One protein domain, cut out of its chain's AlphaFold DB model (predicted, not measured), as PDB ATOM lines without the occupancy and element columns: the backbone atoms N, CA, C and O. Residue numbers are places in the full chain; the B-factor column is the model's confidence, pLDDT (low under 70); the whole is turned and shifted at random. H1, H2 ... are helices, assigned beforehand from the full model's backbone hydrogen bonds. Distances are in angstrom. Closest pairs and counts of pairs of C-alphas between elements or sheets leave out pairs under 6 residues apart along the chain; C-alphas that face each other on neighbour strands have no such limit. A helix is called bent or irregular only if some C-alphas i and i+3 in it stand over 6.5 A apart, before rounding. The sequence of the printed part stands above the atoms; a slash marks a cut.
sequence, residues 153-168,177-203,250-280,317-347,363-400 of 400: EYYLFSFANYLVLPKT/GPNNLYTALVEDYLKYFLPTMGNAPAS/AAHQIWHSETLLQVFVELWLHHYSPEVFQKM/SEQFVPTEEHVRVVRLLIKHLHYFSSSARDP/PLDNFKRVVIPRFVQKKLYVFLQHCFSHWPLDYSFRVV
ATOM      1  N   GLU A 153     113.755 135.855 130.054       96.06
ATOM      2  CA  GLU A 153     112.598 136.290 130.832       96.06
ATOM      3  C   GLU A 153     111.326 135.586 130.364       96.06
ATOM      4  O   GLU A 153     110.642 134.974 131.176       96.06
ATOM      5  N   TYR A 154     111.031 135.595 129.061       97.00
ATOM      6  CA  TYR A 154     109.835 134.952 128.514       97.00
ATOM      7  C   TYR A 154     109.769 133.456 128.860       97.00
ATOM      8  O   TYR A 154     108.718 132.953 129.274       97.00
ATOM      9  N   TYR A 155     110.900 132.751 128.735       98.00
ATOM     10  CA  TYR A 155     111.001 131.346 129.116       98.00
ATOM     11  C   TYR A 155     110.722 131.145 130.607       98.00
ATOM     12  O   TYR A 155     109.886 130.314 130.953       98.00
ATOM     13  N   LEU A 156     111.358 131.922 131.490       97.81
ATOM     14  CA  LEU A 156     111.165 131.794 132.936       97.81
ATOM     15  C   LEU A 156     109.749 132.158 133.382       97.81
ATOM     16  O   LEU A 156     109.193 131.467 134.235       97.81
ATOM     17  N   PHE A 157     109.147 133.200 132.799       96.25
ATOM     18  CA  PHE A 157     107.749 133.549 133.051       96.25
ATOM     19  C   PHE A 157     106.835 132.383 132.671       96.25
ATOM     20  O   PHE A 157     105.955 132.013 133.440       96.25
ATOM     21  N   SER A 158     107.067 131.752 131.520       95.75
ATOM     22  CA  SER A 158     106.278 130.598 131.073       95.75
ATOM     23  C   SER A 158     106.512 129.361 131.948       95.75
ATOM     24  O   SER A 158     105.555 128.708 132.366       95.75
ATOM     25  N   PHE A 159     107.772 129.088 132.297       97.25
ATOM     26  CA  PHE A 159     108.181 127.991 133.171       97.25
ATOM     27  C   PHE A 159     107.541 128.102 134.557       97.25
ATOM     28  O   PHE A 159     107.010 127.119 135.067       97.25
ATOM     29  N   ALA A 160     107.571 129.280 135.180       96.38
ATOM     30  CA  ALA A 160     106.994 129.482 136.503       96.38
ATOM     31  C   ALA A 160     105.461 129.571 136.457       96.38
ATOM     32  O   ALA A 160     104.806 129.022 137.346       96.38
ATOM     33  N   ASN A 161     104.884 130.165 135.404       92.94
ATOM     34  CA  ASN A 161     103.433 130.251 135.237       92.94
ATOM     35  C   ASN A 161     102.783 128.867 135.048       92.94
ATOM     36  O   ASN A 161     101.662 128.645 135.499       92.94
ATOM     37  N   TYR A 162     103.504 127.898 134.470       92.44
ATOM     38  CA  TYR A 162     103.050 126.507 134.324       92.44
ATOM     39  C   TYR A 162     102.518 125.870 135.620       92.44
ATOM     40  O   TYR A 162     101.636 125.004 135.592       92.44
ATOM     41  N   LEU A 163     103.091 126.260 136.761       90.56
ATOM     42  CA  LEU A 163     102.731 125.721 138.066       90.56
ATOM     43  C   LEU A 163     101.418 126.298 138.602       90.56
ATOM     44  O   LEU A 163     100.686 125.589 139.287       90.56
ATOM     45  N   VAL A 164     101.142 127.567 138.301       87.69
ATOM     46  CA  VAL A 164     100.035 128.341 138.886       87.69
ATOM     47  C   VAL A 164      98.829 128.461 137.958       87.69
ATOM     48  O   VAL A 164      97.762 128.892 138.391       87.69
ATOM     49  N   LEU A 165      98.965 128.050 136.695       80.81
ATOM     50  CA  LEU A 165      97.843 127.953 135.771       80.81
ATOM     51  C   LEU A 165      96.818 126.915 136.263       80.81
ATOM     52  O   LEU A 165      97.201 125.777 136.558       80.81
ATOM     53  N   PRO A 166      95.515 127.262 136.291       69.62
ATOM     54  CA  PRO A 166      94.457 126.298 136.555       69.62
ATOM     55  C   PRO A 166      94.543 125.155 135.546       69.62
ATOM     56  O   PRO A 166      94.385 125.353 134.341       69.62
ATOM     57  N   LYS A 167      94.814 123.944 136.029       68.19
ATOM     58  CA  LYS A 167      94.843 122.758 135.175       68.19
ATOM     59  C   LYS A 167      93.409 122.286 135.025       68.19
ATOM     60  O   LYS A 167      92.834 121.783 135.987       68.19
ATOM     61  N   THR A 168      92.822 122.479 133.847       52.97
ATOM     62  CA  THR A 168      91.504 121.945 133.487       52.97
ATOM     63  C   THR A 168      91.547 120.421 133.611       52.97
ATOM     64  O   THR A 168      92.045 119.724 132.735       52.97
ATOM     65  N   GLY A 177     102.501 112.903 141.684       67.25
ATOM     66  CA  GLY A 177     103.319 112.484 142.816       67.25
ATOM     67  C   GLY A 177     104.390 113.539 143.139       67.25
ATOM     68  O   GLY A 177     104.788 114.302 142.252       67.25
ATOM     69  N   PRO A 178     104.933 113.544 144.369       70.75
ATOM     70  CA  PRO A 178     105.963 114.501 144.788       70.75
ATOM     71  C   PRO A 178     107.241 114.438 143.932       70.75
ATOM     72  O   PRO A 178     107.978 115.413 143.862       70.75
ATOM     73  N   ASN A 179     107.477 113.316 143.243       82.88
ATOM     74  CA  ASN A 179     108.646 113.078 142.396       82.88
ATOM     75  C   ASN A 179     108.274 113.167 140.907       82.88
ATOM     76  O   ASN A 179     108.384 112.180 140.171       82.88
ATOM     77  N   ASN A 180     107.764 114.319 140.483       91.50
ATOM     78  CA  ASN A 180     107.488 114.605 139.077       91.50
ATOM     79  C   ASN A 180     108.663 115.337 138.409       91.50
ATOM     80  O   ASN A 180     109.549 115.878 139.076       91.50
ATOM     81  N   LEU A 181     108.671 115.334 137.077       95.06
ATOM     82  CA  LEU A 181     109.736 115.933 136.279       95.06
ATOM     83  C   LEU A 181     109.869 117.444 136.497       95.06
ATOM     84  O   LEU A 181     110.985 117.942 136.598       95.06
ATOM     85  N   TYR A 182     108.756 118.172 136.604       95.81
ATOM     86  CA  TYR A 182     108.804 119.618 136.829       95.81
ATOM     87  C   TYR A 182     109.506 119.970 138.147       95.81
ATOM     88  O   TYR A 182     110.358 120.852 138.165       95.81
ATOM     89  N   THR A 183     109.212 119.256 139.239       94.88
ATOM     90  CA  THR A 183     109.888 119.468 140.529       94.88
ATOM     91  C   THR A 183     111.393 119.201 140.430       94.88
ATOM     92  O   THR A 183     112.171 119.989 140.961       94.88
ATOM     93  N   ALA A 184     111.814 118.157 139.704       96.19
ATOM     94  CA  ALA A 184     113.235 117.893 139.453       96.19
ATOM     95  C   ALA A 184     113.903 119.027 138.652       96.19
ATOM     96  O   ALA A 184     114.970 119.501 139.032       96.19
ATOM     97  N   LEU A 185     113.234 119.538 137.613       97.75
ATOM     98  CA  LEU A 185     113.718 120.694 136.857       97.75
ATOM     99  C   LEU A 185     113.842 121.935 137.748       97.75
ATOM    100  O   LEU A 185     114.858 122.616 137.690       97.75
ATOM    101  N   VAL A 186     112.869 122.223 138.619       97.75
ATOM    102  CA  VAL A 186     112.994 123.347 139.565       97.75
ATOM    103  C   VAL A 186     114.255 123.199 140.420       97.75
ATOM    104  O   VAL A 186     114.994 124.170 140.567       97.75
ATOM    105  N   GLU A 187     114.544 122.006 140.950       96.12
ATOM    106  CA  GLU A 187     115.781 121.779 141.707       96.12
ATOM    107  C   GLU A 187     117.038 122.077 140.891       96.12
ATOM    108  O   GLU A 187     117.956 122.717 141.404       96.12
ATOM    109  N   ASP A 188     117.089 121.622 139.643       97.44
ATOM    110  CA  ASP A 188     118.238 121.830 138.764       97.44
ATOM    111  C   ASP A 188     118.445 123.309 138.444       97.44
ATOM    112  O   ASP A 188     119.569 123.808 138.524       97.44
ATOM    113  N   TYR A 189     117.365 124.045 138.174       98.00
ATOM    114  CA  TYR A 189     117.415 125.493 137.971       98.00
ATOM    115  C   TYR A 189     117.895 126.219 139.229       98.00
ATOM    116  O   TYR A 189     118.756 127.095 139.142       98.00
ATOM    117  N   LEU A 190     117.404 125.839 140.411       97.06
ATOM    118  CA  LEU A 190     117.857 126.424 141.672       97.06
ATOM    119  C   LEU A 190     119.338 126.119 141.937       97.06
ATOM    120  O   LEU A 190     120.092 127.023 142.291       97.06
ATOM    121  N   LYS A 191     119.794 124.880 141.727       94.88
ATOM    122  CA  LYS A 191     121.209 124.495 141.893       94.88
ATOM    123  C   LYS A 191     122.121 125.237 140.917       94.88
ATOM    124  O   LYS A 191     123.208 125.653 141.311       94.88
ATOM    125  N   TYR A 192     121.678 125.406 139.673       94.31
ATOM    126  CA  TYR A 192     122.454 126.049 138.619       94.31
ATOM    127  C   TYR A 192     122.524 127.573 138.797       94.31
ATOM    128  O   TYR A 192     123.612 128.140 138.853       94.31
ATOM    129  N   PHE A 193     121.379 128.247 138.930       94.81
ATOM    130  CA  PHE A 193     121.318 129.712 138.996       94.81
ATOM    131  C   PHE A 193     121.505 130.273 140.412       94.81
ATOM    132  O   PHE A 193     121.856 131.436 140.558       94.81
ATOM    133  N   LEU A 194     121.310 129.482 141.471       94.19
ATOM    134  CA  LEU A 194     121.511 129.910 142.863       94.19
ATOM    135  C   LEU A 194     122.485 128.961 143.584       94.19
ATOM    136  O   LEU A 194     122.091 128.225 144.494       94.19
ATOM    137  N   PRO A 195     123.769 128.949 143.193       90.00
ATOM    138  CA  PRO A 195     124.727 127.969 143.684       90.00
ATOM    139  C   PRO A 195     125.062 128.190 145.160       90.00
ATOM    140  O   PRO A 195     125.510 129.260 145.584       90.00
ATOM    141  N   THR A 196     124.863 127.136 145.950       83.94
ATOM    142  CA  THR A 196     125.169 127.090 147.389       83.94
ATOM    143  C   THR A 196     126.638 126.755 147.663       83.94
ATOM    144  O   THR A 196     127.148 127.078 148.731       83.94
ATOM    145  N   MET A 197     127.332 126.144 146.697       66.94
ATOM    146  CA  MET A 197     128.747 125.770 146.767       66.94
ATOM    147  C   MET A 197     129.484 126.277 145.523       66.94
ATOM    148  O   MET A 197     128.999 126.107 144.408       66.94
ATOM    149  N   GLY A 198     130.670 126.865 145.710       59.53
ATOM    150  CA  GLY A 198     131.491 127.397 144.614       59.53
ATOM    151  C   GLY A 198     131.056 128.774 144.092       59.53
ATOM    152  O   GLY A 198     130.199 129.439 144.675       59.53
ATOM    153  N   ASN A 199     131.702 129.218 143.008       53.38
ATOM    154  CA  ASN A 199     131.276 130.384 142.223       53.38
ATOM    155  C   ASN A 199     130.166 129.972 141.239       53.38
ATOM    156  O   ASN A 199     130.009 128.785 140.954       53.38
ATOM    157  N   ALA A 200     129.412 130.941 140.711       52.38
ATOM    158  CA  ALA A 200     128.346 130.665 139.750       52.38
ATOM    159  C   ALA A 200     128.846 129.890 138.513       52.38
ATOM    160  O   ALA A 200     129.946 130.185 138.032       52.38
ATOM    161  N   PRO A 201     128.086 128.894 138.003       49.81
ATOM    162  CA  PRO A 201     128.517 128.110 136.851       49.81
ATOM    163  C   PRO A 201     128.724 129.023 135.641       49.81
ATOM    164  O   PRO A 201     127.918 129.913 135.362       49.81
ATOM    165  N   ALA A 202     129.843 128.829 134.938       49.28
ATOM    166  CA  ALA A 202     130.117 129.513 133.678       49.28
ATOM    167  C   ALA A 202     128.968 129.248 132.695       49.28
ATOM    168  O   ALA A 202     128.565 128.096 132.529       49.28
ATOM    169  N   SER A 203     128.436 130.291 132.047       47.84
ATOM    170  CA  SER A 203     127.451 130.087 130.980       47.84
ATOM    171  C   SER A 203     128.055 129.166 129.906       47.84
ATOM    172  O   SER A 203     129.213 129.371 129.529       47.84
ATOM    173  N   ALA A 250     130.754 137.858 135.603       71.56
ATOM    174  CA  ALA A 250     130.093 137.707 136.895       71.56
ATOM    175  C   ALA A 250     128.795 138.527 136.978       71.56
ATOM    176  O   ALA A 250     127.799 138.052 137.524       71.56
ATOM    177  N   ALA A 251     128.761 139.728 136.391       74.25
ATOM    178  CA  ALA A 251     127.560 140.562 136.364       74.25
ATOM    179  C   ALA A 251     126.435 139.910 135.549       74.25
ATOM    180  O   ALA A 251     125.270 139.953 135.945       74.25
ATOM    181  N   HIS A 252     126.781 139.253 134.440       76.75
ATOM    182  CA  HIS A 252     125.813 138.544 133.604       76.75
ATOM    183  C   HIS A 252     125.229 137.307 134.310       76.75
ATOM    184  O   HIS A 252     124.024 137.063 134.259       76.75
ATOM    185  N   GLN A 253     126.059 136.553 135.036       80.75
ATOM    186  CA  GLN A 253     125.599 135.428 135.859       80.75
ATOM    187  C   GLN A 253     124.673 135.877 136.996       80.75
ATOM    188  O   GLN A 253     123.645 135.245 137.252       80.75
ATOM    189  N   ILE A 254     125.014 136.981 137.667       86.69
ATOM    190  CA  ILE A 254     124.191 137.541 138.745       86.69
ATOM    191  C   ILE A 254     122.850 138.012 138.201       86.69
ATOM    192  O   ILE A 254     121.832 137.737 138.827       86.69
ATOM    193  N   TRP A 255     122.831 138.630 137.020       91.00
ATOM    194  CA  TRP A 255     121.584 139.020 136.370       91.00
ATOM    195  C   TRP A 255     120.662 137.814 136.137       91.00
ATOM    196  O   TRP A 255     119.513 137.857 136.562       91.00
ATOM    197  N   HIS A 256     121.158 136.699 135.582       92.69
ATOM    198  CA  HIS A 256     120.340 135.485 135.423       92.69
ATOM    199  C   HIS A 256     119.797 134.957 136.759       92.69
ATOM    200  O   HIS A 256     118.628 134.577 136.851       92.69
ATOM    201  N   SER A 257     120.645 134.954 137.792       94.12
ATOM    202  CA  SER A 257     120.298 134.506 139.147       94.12
ATOM    203  C   SER A 257     119.195 135.375 139.760       94.12
ATOM    204  O   SER A 257     118.224 134.872 140.329       94.12
ATOM    205  N   GLU A 258     119.334 136.692 139.618       93.25
ATOM    206  CA  GLU A 258     118.387 137.684 140.105       93.25
ATOM    207  C   GLU A 258     117.062 137.620 139.340       93.25
ATOM    208  O   GLU A 258     116.008 137.549 139.970       93.25
ATOM    209  N   THR A 259     117.093 137.573 138.006       94.81
ATOM    210  CA  THR A 259     115.893 137.469 137.167       94.81
ATOM    211  C   THR A 259     115.107 136.199 137.475       94.81
ATOM    212  O   THR A 259     113.894 136.278 137.666       94.81
ATOM    213  N   LEU A 260     115.772 135.043 137.588       96.88
ATOM    214  CA  LEU A 260     115.110 133.789 137.957       96.88
ATOM    215  C   LEU A 260     114.389 133.905 139.295       96.88
ATOM    216  O   LEU A 260     113.205 133.578 139.393       96.88
ATOM    217  N   LEU A 261     115.085 134.407 140.313       96.00
ATOM    218  CA  LEU A 261     114.499 134.568 141.632       96.00
ATOM    219  C   LEU A 261     113.309 135.523 141.609       96.00
ATOM    220  O   LEU A 261     112.274 135.220 142.201       96.00
ATOM    221  N   GLN A 262     113.459 136.675 140.958       94.31
ATOM    222  CA  GLN A 262     112.398 137.665 140.870       94.31
ATOM    223  C   GLN A 262     111.156 137.060 140.212       94.31
ATOM    224  O   GLN A 262     110.069 137.216 140.758       94.31
ATOM    225  N   VAL A 263     111.308 136.327 139.103       96.06
ATOM    226  CA  VAL A 263     110.186 135.663 138.417       96.06
ATOM    227  C   VAL A 263     109.532 134.609 139.308       96.06
ATOM    228  O   VAL A 263     108.311 134.592 139.418       96.06
ATOM    229  N   PHE A 264     110.312 133.761 139.985       97.00
ATOM    230  CA  PHE A 264     109.768 132.720 140.868       97.00
ATOM    231  C   PHE A 264     109.021 133.321 142.061       97.00
ATOM    232  O   PHE A 264     107.915 132.906 142.382       97.00
ATOM    233  N   VAL A 265     109.588 134.340 142.703       94.50
ATOM    234  CA  VAL A 265     108.942 135.053 143.812       94.50
ATOM    235  C   VAL A 265     107.676 135.771 143.348       94.50
ATOM    236  O   VAL A 265     106.669 135.780 144.056       94.50
ATOM    237  N   GLU A 266     107.715 136.395 142.177       92.31
ATOM    238  CA  GLU A 266     106.567 137.085 141.603       92.31
ATOM    239  C   GLU A 266     105.442 136.102 141.277       92.31
ATOM    240  O   GLU A 266     104.336 136.259 141.781       92.31
ATOM    241  N   LEU A 267     105.730 135.051 140.514       93.56
ATOM    242  CA  LEU A 267     104.713 134.124 140.027       93.56
ATOM    243  C   LEU A 267     104.286 133.060 141.033       93.56
ATOM    244  O   LEU A 267     103.231 132.487 140.820       93.56
ATOM    245  N   TRP A 268     105.066 132.759 142.078       95.19
ATOM    246  CA  TRP A 268     104.697 131.730 143.062       95.19
ATOM    247  C   TRP A 268     104.262 132.289 144.416       95.19
ATOM    248  O   TRP A 268     103.606 131.567 145.162       95.19
ATOM    249  N   LEU A 269     104.624 133.525 144.776       92.69
ATOM    250  CA  LEU A 269     104.289 134.094 146.092       92.69
ATOM    251  C   LEU A 269     103.386 135.333 146.006       92.69
ATOM    252  O   LEU A 269     102.656 135.612 146.956       92.69
ATOM    253  N   HIS A 270     103.403 136.088 144.902       89.44
ATOM    254  CA  HIS A 270     102.720 137.385 144.809       89.44
ATOM    255  C   HIS A 270     101.257 137.279 144.339       89.44
ATOM    256  O   HIS A 270     100.823 138.015 143.459       89.44
ATOM    257  N   HIS A 271     100.473 136.381 144.935       85.56
ATOM    258  CA  HIS A 271      99.065 136.183 144.559       85.56
ATOM    259  C   HIS A 271      98.069 137.015 145.372       85.56
ATOM    260  O   HIS A 271      96.905 137.112 144.993       85.56
ATOM    261  N   TYR A 272      98.513 137.641 146.464       80.62
ATOM    262  CA  TYR A 272      97.627 138.317 147.407       80.62
ATOM    263  C   TYR A 272      98.130 139.734 147.715       80.62
ATOM    264  O   TYR A 272      99.295 139.912 148.080       80.62
ATOM    265  N   SER A 273      97.259 140.744 147.582       67.56
ATOM    266  CA  SER A 273      97.597 142.141 147.896       67.56
ATOM    267  C   SER A 273      97.457 142.421 149.397       67.56
ATOM    268  O   SER A 273      96.545 141.874 150.019       67.56
ATOM    269  N   PRO A 274      98.289 143.302 149.988       59.59
ATOM    270  CA  PRO A 274      98.198 143.682 151.399       59.59
ATOM    271  C   PRO A 274      96.835 144.284 151.792       59.59
ATOM    272  O   PRO A 274      96.417 144.099 152.936       59.59
ATOM    273  N   GLU A 275      96.098 144.944 150.884       60.69
ATOM    274  CA  GLU A 275      94.763 145.478 151.214       60.69
ATOM    275  C   GLU A 275      93.714 144.374 151.394       60.69
ATOM    276  O   GLU A 275      92.824 144.502 152.240       60.69
ATOM    277  N   VAL A 276      93.822 143.266 150.648       56.03
ATOM    278  CA  VAL A 276      92.976 142.080 150.859       56.03
ATOM    279  C   VAL A 276      93.206 141.527 152.272       56.03
ATOM    280  O   VAL A 276      92.243 141.178 152.951       56.03
ATOM    281  N   PHE A 277      94.440 141.564 152.790       53.56
ATOM    282  CA  PHE A 277      94.733 141.182 154.183       53.56
ATOM    283  C   PHE A 277      94.154 142.146 155.210       53.56
ATOM    284  O   PHE A 277      93.613 141.693 156.218       53.56
ATOM    285  N   GLN A 278      94.223 143.456 154.965       54.84
ATOM    286  CA  GLN A 278      93.646 144.442 155.880       54.84
ATOM    287  C   GLN A 278      92.122 144.273 155.995       54.84
ATOM    288  O   GLN A 278      91.560 144.415 157.081       54.84
ATOM    289  N   LYS A 279      91.458 143.889 154.897       54.34
ATOM    290  CA  LYS A 279      90.031 143.531 154.894       54.34
ATOM    291  C   LYS A 279      89.757 142.195 155.607       54.34
ATOM    292  O   LYS A 279      88.780 142.113 156.353       54.34
ATOM    293  N   MET A 280      90.626 141.189 155.447       43.75
ATOM    294  CA  MET A 280      90.506 139.872 156.106       43.75
ATOM    295  C   MET A 280      90.756 139.895 157.625       43.75
ATOM    296  O   MET A 280      90.242 139.034 158.330       43.75
ATOM    297  N   SER A 317      86.280 136.038 142.060       37.19
ATOM    298  CA  SER A 317      86.430 134.777 141.323       37.19
ATOM    299  C   SER A 317      87.881 134.485 140.943       37.19
ATOM    300  O   SER A 317      88.225 133.330 140.705       37.19
ATOM    301  N   GLU A 318      88.754 135.495 140.966       51.31
ATOM    302  CA  GLU A 318      90.207 135.355 140.809       51.31
ATOM    303  C   GLU A 318      90.954 135.099 142.132       51.31
ATOM    304  O   GLU A 318      92.151 135.385 142.244       51.31
ATOM    305  N   GLN A 319      90.296 134.562 143.165       65.06
ATOM    306  CA  GLN A 319      91.023 134.127 144.357       65.06
ATOM    307  C   GLN A 319      91.875 132.901 144.025       65.06
ATOM    308  O   GLN A 319      91.391 131.781 143.889       65.06
ATOM    309  N   PHE A 320      93.174 133.142 143.881       80.19
ATOM    310  CA  PHE A 320      94.163 132.097 143.693       80.19
ATOM    311  C   PHE A 320      94.182 131.164 144.911       80.19
ATOM    312  O   PHE A 320      94.486 131.592 146.027       80.19
ATOM    313  N   VAL A 321      93.884 129.885 144.680       83.38
ATOM    314  CA  VAL A 321      93.989 128.825 145.687       83.38
ATOM    315  C   VAL A 321      95.242 128.002 145.378       83.38
ATOM    316  O   VAL A 321      95.309 127.391 144.307       83.38
ATOM    317  N   PRO A 322      96.243 127.980 146.275       88.12
ATOM    318  CA  PRO A 322      97.473 127.245 146.040       88.12
ATOM    319  C   PRO A 322      97.191 125.739 146.052       88.12
ATOM    320  O   PRO A 322      96.488 125.233 146.923       88.12
ATOM    321  N   THR A 323      97.748 125.009 145.086       88.00
ATOM    322  CA  THR A 323      97.672 123.540 145.041       88.00
ATOM    323  C   THR A 323      98.746 122.906 145.922       88.00
ATOM    324  O   THR A 323      99.745 123.546 146.262       88.00
ATOM    325  N   GLU A 324      98.599 121.623 146.273       88.44
ATOM    326  CA  GLU A 324      99.648 120.897 147.005       88.44
ATOM    327  C   GLU A 324     100.988 120.929 146.249       88.44
ATOM    328  O   GLU A 324     102.047 121.113 146.849       88.44
ATOM    329  N   GLU A 325     100.962 120.783 144.922       88.75
ATOM    330  CA  GLU A 325     102.154 120.848 144.072       88.75
ATOM    331  C   GLU A 325     102.809 122.227 144.130       88.75
ATOM    332  O   GLU A 325     104.036 122.318 144.227       88.75
ATOM    333  N   HIS A 326     102.004 123.291 144.120       91.62
ATOM    334  CA  HIS A 326     102.502 124.654 144.253       91.62
ATOM    335  C   HIS A 326     103.208 124.861 145.593       91.62
ATOM    336  O   HIS A 326     104.361 125.299 145.608       91.62
ATOM    337  N   VAL A 327     102.588 124.458 146.707       92.75
ATOM    338  CA  VAL A 327     103.190 124.595 148.045       92.75
ATOM    339  C   VAL A 327     104.476 123.768 148.172       92.75
ATOM    340  O   VAL A 327     105.461 124.255 148.730       92.75
ATOM    341  N   ARG A 328     104.541 122.557 147.596       92.00
ATOM    342  CA  ARG A 328     105.782 121.751 147.574       92.00
ATOM    343  C   ARG A 328     106.924 122.469 146.856       92.00
ATOM    344  O   ARG A 328     108.051 122.467 147.357       92.00
ATOM    345  N   VAL A 329     106.650 123.091 145.710       94.94
ATOM    346  CA  VAL A 329     107.654 123.856 144.954       94.94
ATOM    347  C   VAL A 329     108.060 125.131 145.702       94.94
ATOM    348  O   VAL A 329     109.250 125.438 145.770       94.94
ATOM    349  N   VAL A 330     107.116 125.830 146.342       96.25
ATOM    350  CA  VAL A 330     107.431 126.969 147.221       96.25
ATOM    351  C   VAL A 330     108.352 126.525 148.356       96.25
ATOM    352  O   VAL A 330     109.394 127.137 148.580       96.25
ATOM    353  N   ARG A 331     108.045 125.416 149.033       94.44
ATOM    354  CA  ARG A 331     108.895 124.856 150.091       94.44
ATOM    355  C   ARG A 331     110.297 124.517 149.585       94.44
ATOM    356  O   ARG A 331     111.273 124.782 150.290       94.44
ATOM    357  N   LEU A 332     110.408 123.957 148.380       95.12
ATOM    358  CA  LEU A 332     111.692 123.682 147.736       95.12
ATOM    359  C   LEU A 332     112.493 124.974 147.509       95.12
ATOM    360  O   LEU A 332     113.659 125.035 147.902       95.12
ATOM    361  N   LEU A 333     111.856 126.012 146.956       97.56
ATOM    362  CA  LEU A 333     112.460 127.333 146.772       97.56
ATOM    363  C   LEU A 333     112.966 127.899 148.103       97.56
ATOM    364  O   LEU A 333     114.137 128.255 148.207       97.56
ATOM    365  N   ILE A 334     112.119 127.949 149.135       97.00
ATOM    366  CA  ILE A 334     112.484 128.533 150.434       97.00
ATOM    367  C   ILE A 334     113.626 127.757 151.091       97.00
ATOM    368  O   ILE A 334     114.581 128.366 151.581       97.00
ATOM    369  N   LYS A 335     113.579 126.419 151.054       95.56
ATOM    370  CA  LYS A 335     114.663 125.574 151.563       95.56
ATOM    371  C   LYS A 335     115.974 125.886 150.842       95.56
ATOM    372  O   LYS A 335     116.991 126.092 151.503       95.56
ATOM    373  N   HIS A 336     115.959 125.946 149.511       96.75
ATOM    374  CA  HIS A 336     117.154 126.251 148.723       96.75
ATOM    375  C   HIS A 336     117.693 127.651 149.020       96.75
ATOM    376  O   HIS A 336     118.892 127.808 149.241       96.75
ATOM    377  N   LEU A 337     116.821 128.657 149.107       96.12
ATOM    378  CA  LEU A 337     117.205 130.034 149.420       96.12
ATOM    379  C   LEU A 337     117.802 130.182 150.815       96.12
ATOM    380  O   LEU A 337     118.729 130.971 150.988       96.12
ATOM    381  N   HIS A 338     117.336 129.399 151.788       93.94
ATOM    382  CA  HIS A 338     117.951 129.358 153.110       93.94
ATOM    383  C   HIS A 338     119.407 128.875 153.031       93.94
ATOM    384  O   HIS A 338     120.299 129.536 153.564       93.94
ATOM    385  N   TYR A 339     119.678 127.770 152.321       94.12
ATOM    386  CA  TYR A 339     121.053 127.302 152.095       94.12
ATOM    387  C   TYR A 339     121.879 128.303 151.278       94.12
ATOM    388  O   TYR A 339     123.034 128.559 151.609       94.12
ATOM    389  N   PHE A 340     121.293 128.896 150.237       94.06
ATOM    390  CA  PHE A 340     121.961 129.867 149.374       94.06
ATOM    391  C   PHE A 340     122.377 131.119 150.148       94.06
ATOM    392  O   PHE A 340     123.547 131.498 150.101       94.06
ATOM    393  N   SER A 341     121.466 131.707 150.924       91.75
ATOM    394  CA  SER A 341     121.751 132.880 151.754       91.75
ATOM    395  C   SER A 341     122.780 132.568 152.847       91.75
ATOM    396  O   SER A 341     123.733 133.322 153.025       91.75
ATOM    397  N   SER A 342     122.663 131.399 153.490       90.81
ATOM    398  CA  SER A 342     123.610 130.941 154.522       90.81
ATOM    399  C   SER A 342     125.007 130.616 153.980       90.81
ATOM    400  O   SER A 342     125.950 130.502 154.752       90.81
ATOM    401  N   SER A 343     125.160 130.455 152.661       90.12
ATOM    402  CA  SER A 343     126.455 130.191 152.015       90.12
ATOM    403  C   SER A 343     127.245 131.458 151.656       90.12
ATOM    404  O   SER A 343     128.282 131.360 150.993       90.12
ATOM    405  N   ALA A 344     126.741 132.646 152.007       85.44
ATOM    406  CA  ALA A 344     127.452 133.899 151.778       85.44
ATOM    407  C   ALA A 344     128.752 133.913 152.588       85.44
ATOM    408  O   ALA A 344     128.736 133.676 153.795       85.44
ATOM    409  N   ARG A 345     129.881 134.193 151.934       80.56
ATOM    410  CA  ARG A 345     131.167 134.293 152.635       80.56
ATOM    411  C   ARG A 345     131.229 135.590 153.430       80.56
ATOM    412  O   ARG A 345     130.762 136.630 152.957       80.56
ATOM    413  N   ASP A 346     131.827 135.548 154.615       70.88
ATOM    414  CA  ASP A 346     132.098 136.764 155.377       70.88
ATOM    415  C   ASP A 346     133.164 137.617 154.676       70.88
ATOM    416  O   ASP A 346     134.052 137.076 154.005       70.88
ATOM    417  N   PRO A 347     133.094 138.956 154.791       65.75
ATOM    418  CA  PRO A 347     134.195 139.802 154.357       65.75
ATOM    419  C   PRO A 347     135.464 139.377 155.114       65.75
ATOM    420  O   PRO A 347     135.379 139.131 156.322       65.75
ATOM    421  N   PRO A 363     130.263 140.372 144.343       83.44
ATOM    422  CA  PRO A 363     128.897 140.790 144.034       83.44
ATOM    423  C   PRO A 363     127.855 139.680 144.277       83.44
ATOM    424  O   PRO A 363     126.743 139.965 144.724       83.44
ATOM    425  N   LEU A 364     128.243 138.411 144.095       85.06
ATOM    426  CA  LEU A 364     127.410 137.249 144.412       85.06
ATOM    427  C   LEU A 364     127.155 137.096 145.922       85.06
ATOM    428  O   LEU A 364     126.037 136.779 146.321       85.06
ATOM    429  N   ASP A 365     128.153 137.347 146.775       85.88
ATOM    430  CA  ASP A 365     127.980 137.284 148.234       85.88
ATOM    431  C   ASP A 365     127.041 138.391 148.730       85.88
ATOM    432  O   ASP A 365     126.205 138.157 149.602       85.88
ATOM    433  N   ASN A 366     127.107 139.583 148.129       87.69
ATOM    434  CA  ASN A 366     126.144 140.647 148.418       87.69
ATOM    435  C   ASN A 366     124.723 140.249 148.006       87.69
ATOM    436  O   ASN A 366     123.789 140.446 148.785       87.69
ATOM    437  N   PHE A 367     124.561 139.630 146.832       90.06
ATOM    438  CA  PHE A 367     123.271 139.111 146.382       90.06
ATOM    439  C   PHE A 367     122.706 138.047 147.343       90.06
ATOM    440  O   PHE A 367     121.554 138.160 147.766       90.06
ATOM    441  N   LYS A 368     123.524 137.080 147.788       91.06
ATOM    442  CA  LYS A 368     123.133 136.042 148.767       91.06
ATOM    443  C   LYS A 368     122.573 136.624 150.071       91.06
ATOM    444  O   LYS A 368     121.588 136.106 150.602       91.06
ATOM    445  N   ARG A 369     123.168 137.709 150.583       89.94
ATOM    446  CA  ARG A 369     122.747 138.354 151.844       89.94
ATOM    447  C   ARG A 369     121.406 139.075 151.730       89.94
ATOM    448  O   ARG A 369     120.637 139.089 152.685       89.94
ATOM    449  N   VAL A 370     121.113 139.671 150.575       90.38
ATOM    450  CA  VAL A 370     119.868 140.438 150.386       90.38
ATOM    451  C   VAL A 370     118.706 139.579 149.890       90.38
ATOM    452  O   VAL A 370     117.562 140.017 149.970       90.38
ATOM    453  N   VAL A 371     118.976 138.358 149.415       91.81
ATOM    454  CA  VAL A 371     118.014 137.501 148.708       91.81
ATOM    455  C   VAL A 371     116.700 137.295 149.482       91.81
ATOM    456  O   VAL A 371     115.615 137.529 148.953       91.81
ATOM    457  N   ILE A 372     116.787 136.934 150.766       91.94
ATOM    458  CA  ILE A 372     115.629 136.673 151.628       91.94
ATOM    459  C   ILE A 372     114.937 137.976 152.054       91.94
ATOM    460  O   ILE A 372     113.748 138.115 151.751       91.94
ATOM    461  N   PRO A 373     115.618 138.932 152.723       90.81
ATOM    462  CA  PRO A 373     114.944 140.114 153.261       90.81
ATOM    463  C   PRO A 373     114.366 141.013 152.167       90.81
ATOM    464  O   PRO A 373     113.314 141.616 152.362       90.81
ATOM    465  N   ARG A 374     115.025 141.092 151.003       87.19
ATOM    466  CA  ARG A 374     114.610 141.985 149.917       87.19
ATOM    467  C   ARG A 374     113.515 141.390 149.043       87.19
ATOM    468  O   ARG A 374     112.554 142.085 148.739       87.19
ATOM    469  N   PHE A 375     113.666 140.144 148.599       87.75
ATOM    470  CA  PHE A 375     112.763 139.584 147.589       87.75
ATOM    471  C   PHE A 375     111.657 138.728 148.210       87.75
ATOM    472  O   PHE A 375     110.507 138.796 147.781       87.75
ATOM    473  N   VAL A 376     111.979 137.931 149.229       91.19
ATOM    474  CA  VAL A 376     111.136 136.797 149.636       91.19
ATOM    475  C   VAL A 376     110.278 137.109 150.855       91.19
ATOM    476  O   VAL A 376     109.093 136.791 150.860       91.19
ATOM    477  N   GLN A 377     110.858 137.723 151.889       90.75
ATOM    478  CA  GLN A 377     110.301 137.745 153.246       90.75
ATOM    479  C   GLN A 377     108.849 138.242 153.307       90.75
ATOM    480  O   GLN A 377     107.989 137.557 153.860       90.75
ATOM    481  N   LYS A 378     108.560 139.404 152.707       87.62
ATOM    482  CA  LYS A 378     107.215 140.005 152.722       87.62
ATOM    483  C   LYS A 378     106.192 139.127 151.998       87.62
ATOM    484  O   LYS A 378     105.141 138.834 152.554       87.62
ATOM    485  N   LYS A 379     106.506 138.684 150.777       89.06
ATOM    486  CA  LYS A 379     105.596 137.871 149.952       89.06
ATOM    487  C   LYS A 379     105.379 136.476 150.545       89.06
ATOM    488  O   LYS A 379     104.258 135.984 150.538       89.06
ATOM    489  N   LEU A 380     106.418 135.876 151.126       92.12
ATOM    490  CA  LEU A 380     106.317 134.590 151.815       92.12
ATOM    491  C   LEU A 380     105.435 134.678 153.064       92.12
ATOM    492  O   LEU A 380     104.594 133.811 153.264       92.12
ATOM    493  N   TYR A 381     105.604 135.714 153.892       90.62
ATOM    494  CA  TYR A 381     104.766 135.912 155.078       90.62
ATOM    495  C   TYR A 381     103.279 135.966 154.703       90.62
ATOM    496  O   TYR A 381     102.455 135.250 155.265       90.62
ATOM    497  N   VAL A 382     102.974 136.772 153.687       87.50
ATOM    498  CA  VAL A 382     101.638 136.952 153.120       87.50
ATOM    499  C   VAL A 382     101.067 135.627 152.585       87.50
ATOM    500  O   VAL A 382      99.929 135.271 152.890       87.50
ATOM    501  N   PHE A 383     101.876 134.865 151.846       90.69
ATOM    502  CA  PHE A 383     101.513 133.549 151.320       90.69
ATOM    503  C   PHE A 383     101.215 132.525 152.430       90.69
ATOM    504  O   PHE A 383     100.168 131.875 152.406       90.69
ATOM    505  N   LEU A 384     102.097 132.405 153.430       90.81
ATOM    506  CA  LEU A 384     101.924 131.479 154.556       90.81
ATOM    507  C   LEU A 384     100.695 131.832 155.392       90.81
ATOM    508  O   LEU A 384      99.933 130.946 155.768       90.81
ATOM    509  N   GLN A 385     100.467 133.123 155.645       86.25
ATOM    510  CA  GLN A 385      99.284 133.578 156.367       86.25
ATOM    511  C   GLN A 385      97.995 133.207 155.620       86.25
ATOM    512  O   GLN A 385      97.036 132.768 156.251       86.25
ATOM    513  N   HIS A 386      97.963 133.344 154.290       85.44
ATOM    514  CA  HIS A 386      96.818 132.892 153.501       85.44
ATOM    515  C   HIS A 386      96.604 131.379 153.635       85.44
ATOM    516  O   HIS A 386      95.477 130.963 153.920       85.44
ATOM    517  N   CYS A 387      97.673 130.583 153.502       87.50
ATOM    518  CA  CYS A 387      97.612 129.130 153.656       87.50
ATOM    519  C   CYS A 387      97.064 128.743 155.038       87.50
ATOM    520  O   CYS A 387      96.097 127.999 155.120       87.50
ATOM    521  N   PHE A 388      97.586 129.303 156.130       86.94
ATOM    522  CA  PHE A 388      97.099 128.970 157.475       86.94
ATOM    523  C   PHE A 388      95.631 129.331 157.721       86.94
ATOM    524  O   PHE A 388      94.976 128.664 158.518       86.94
ATOM    525  N   SER A 389      95.108 130.353 157.044       83.81
ATOM    526  CA  SER A 389      93.713 130.777 157.204       83.81
ATOM    527  C   SER A 389      92.714 130.000 156.337       83.81
ATOM    528  O   SER A 389      91.546 129.929 156.708       83.81
ATOM    529  N   HIS A 390      93.137 129.458 155.188       82.62
ATOM    530  CA  HIS A 390      92.218 128.912 154.170       82.62
ATOM    531  C   HIS A 390      92.501 127.457 153.782       82.62
ATOM    532  O   HIS A 390      91.674 126.840 153.111       82.62
ATOM    533  N   TRP A 391      93.650 126.899 154.169       85.06
ATOM    534  CA  TRP A 391      93.992 125.523 153.828       85.06
ATOM    535  C   TRP A 391      93.099 124.529 154.593       85.06
ATOM    536  O   TRP A 391      92.842 124.737 155.784       85.06
ATOM    537  N   PRO A 392      92.636 123.439 153.955       84.56
ATOM    538  CA  PRO A 392      91.858 122.405 154.629       84.56
ATOM    539  C   PRO A 392      92.569 121.833 155.863       84.56
ATOM    540  O   PRO A 392      93.753 121.509 155.820       84.56
ATOM    541  N   LEU A 393      91.843 121.632 156.966       85.75
ATOM    542  CA  LEU A 393      92.379 121.029 158.200       85.75
ATOM    543  C   LEU A 393      92.477 119.491 158.122       85.75
ATOM    544  O   LEU A 393      92.190 118.788 159.091       85.75
ATOM    545  N   ASP A 394      92.848 118.959 156.962       86.75
ATOM    546  CA  ASP A 394      93.051 117.530 156.726       86.75
ATOM    547  C   ASP A 394      94.553 117.182 156.624       86.75
ATOM    548  O   ASP A 394      95.432 117.959 157.008       86.75
ATOM    549  N   TYR A 395      94.881 115.977 156.148       86.19
ATOM    550  CA  TYR A 395      96.275 115.532 156.056       86.19
ATOM    551  C   TYR A 395      97.124 116.376 155.089       86.19
ATOM    552  O   TYR A 395      98.352 116.389 155.236       86.19
ATOM    553  N   SER A 396      96.503 117.063 154.122       84.88
ATOM    554  CA  SER A 396      97.195 117.886 153.122       84.88
ATOM    555  C   SER A 396      97.874 119.099 153.757       84.88
ATOM    556  O   SER A 396      98.894 119.561 153.247       84.88
ATOM    557  N   PHE A 397      97.401 119.555 154.925       88.31
ATOM    558  CA  PHE A 397      97.996 120.670 155.670       88.31
ATOM    559  C   PHE A 397      99.475 120.447 156.007       88.31
ATOM    560  O   PHE A 397     100.228 121.400 156.133       88.31
ATOM    561  N   ARG A 398      99.935 119.188 156.084       88.06
ATOM    562  CA  ARG A 398     101.354 118.845 156.306       88.06
ATOM    563  C   ARG A 398     102.297 119.348 155.205       88.06
ATOM    564  O   ARG A 398     103.517 119.289 155.380       88.06
ATOM    565  N   VAL A 399     101.748 119.705 154.043       85.75
ATOM    566  CA  VAL A 399     102.512 120.225 152.908       85.75
ATOM    567  C   VAL A 399     102.943 121.676 153.155       85.75
ATOM    568  O   VAL A 399     104.067 122.020 152.774       85.75
ATOM    569  N   VAL A 400     102.082 122.469 153.809       86.19
ATOM    570  CA  VAL A 400     102.348 123.839 154.290       86.19
ATOM    571  C   VAL A 400     103.363 123.786 155.428       86.19
ATOM    572  O   VAL A 400     104.337 124.571 155.368       86.19
TER     573      VAL A 400
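What this domain is: This is residues 153 to 168, 177 to 203, 250 to 280, 317 to 347 and 363 to 400 of the 400 residues of an uncharacterized protein of Petromyzon marinus (UniProt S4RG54). What shape do these atoms make? H2, H3, H5 and H6a form an up-and-down bundle, each running against the one before it in the chain, with H1 packed along H3 and the bent helix H6 running on from H6a into H6b. Towards one end of the length, H7 packs on residues 324 to 328 of H5, and H4 lies near H6b. What is it made of, and how large is it? The 143 printed residues include seven named helices, H1 to H7 in chain order, and no named strand; the class is all helix. The whole is compact, with a radius of gyration of the C-alphas of 15.8 A and spans of 44 by 34 by 29 A.

How they stand to each other: Where does the first helix lie? H1, residues 153 to 164, touches H3, residues 250 to 269, the same way at a shallow tilt of 28 degrees; their closest C-alphas, Ala 160 and Phe 264, are 6.1 A apart. What does the hub touch? H5, residues 324 to 342, touches five helices, among them H2, residues 181 to 193, the same way at a shallow tilt of 19 degrees, the closest C-alphas, Thr 183 and Val 329, 6.6 A apart. H5 also touches H7, residues 395 to 399, the closest C-alphas, Arg 328 and Val 399, being 6.4 A apart. Is any helix bent? H6, residues 363 to 390, was assigned as one helix by its hydrogen bonds but is bent, with C-alphas 375 and 378 7.6 A apart; its arms are H6a, residues 363 to 375, irregular with C-alphas 369 and 372 7.3 A apart, and H6b, residues 378 to 390. H6a touches H5, opposite ways at a steep tilt of 44 degrees, the closest C-alphas, Ser 341 and Lys 368, 4.6 A apart. H4, residues 274 to 280, is close to but not clearly touching H6b, with C-alphas of Pro 274 and Val 382, the closest, 7.8 A apart. How complete are the helix backbones? Every O i to N i+4 pair is within hydrogen-bond range in H2, H3, H4, H5 and H6b, against 6 of 8 in H1, 7 of 9 in H6a and 0 of 1 in H7, where 2 of 2 O i to N i+3 pairs are.

Where its parts are: Where can a reader begin and end? H1 begins at C-alpha 153, (112.598, 136.290, 130.832), and H7 ends at C-alpha 399, (102.512, 120.225, 152.908). How long are the longer elements? H1 measures 16.9 A, H2 18.2 A, H3 27.6 A, H5 27.0 A, H6a 16.6 A and H6b 18.7 A.

The domain as a whole: Where is it cut? The gaps from C-alpha to C-alpha are 17.8 A from 168 to 177, 10.0 A from 203 to 250, 16.2 A from 280 to 317 and 11.6 A from 347 to 363. Where is confidence low? Mean pLDDT of the printed part is 84.9, with 23 residues under 70, among them 197 to 203 and 273 to 280.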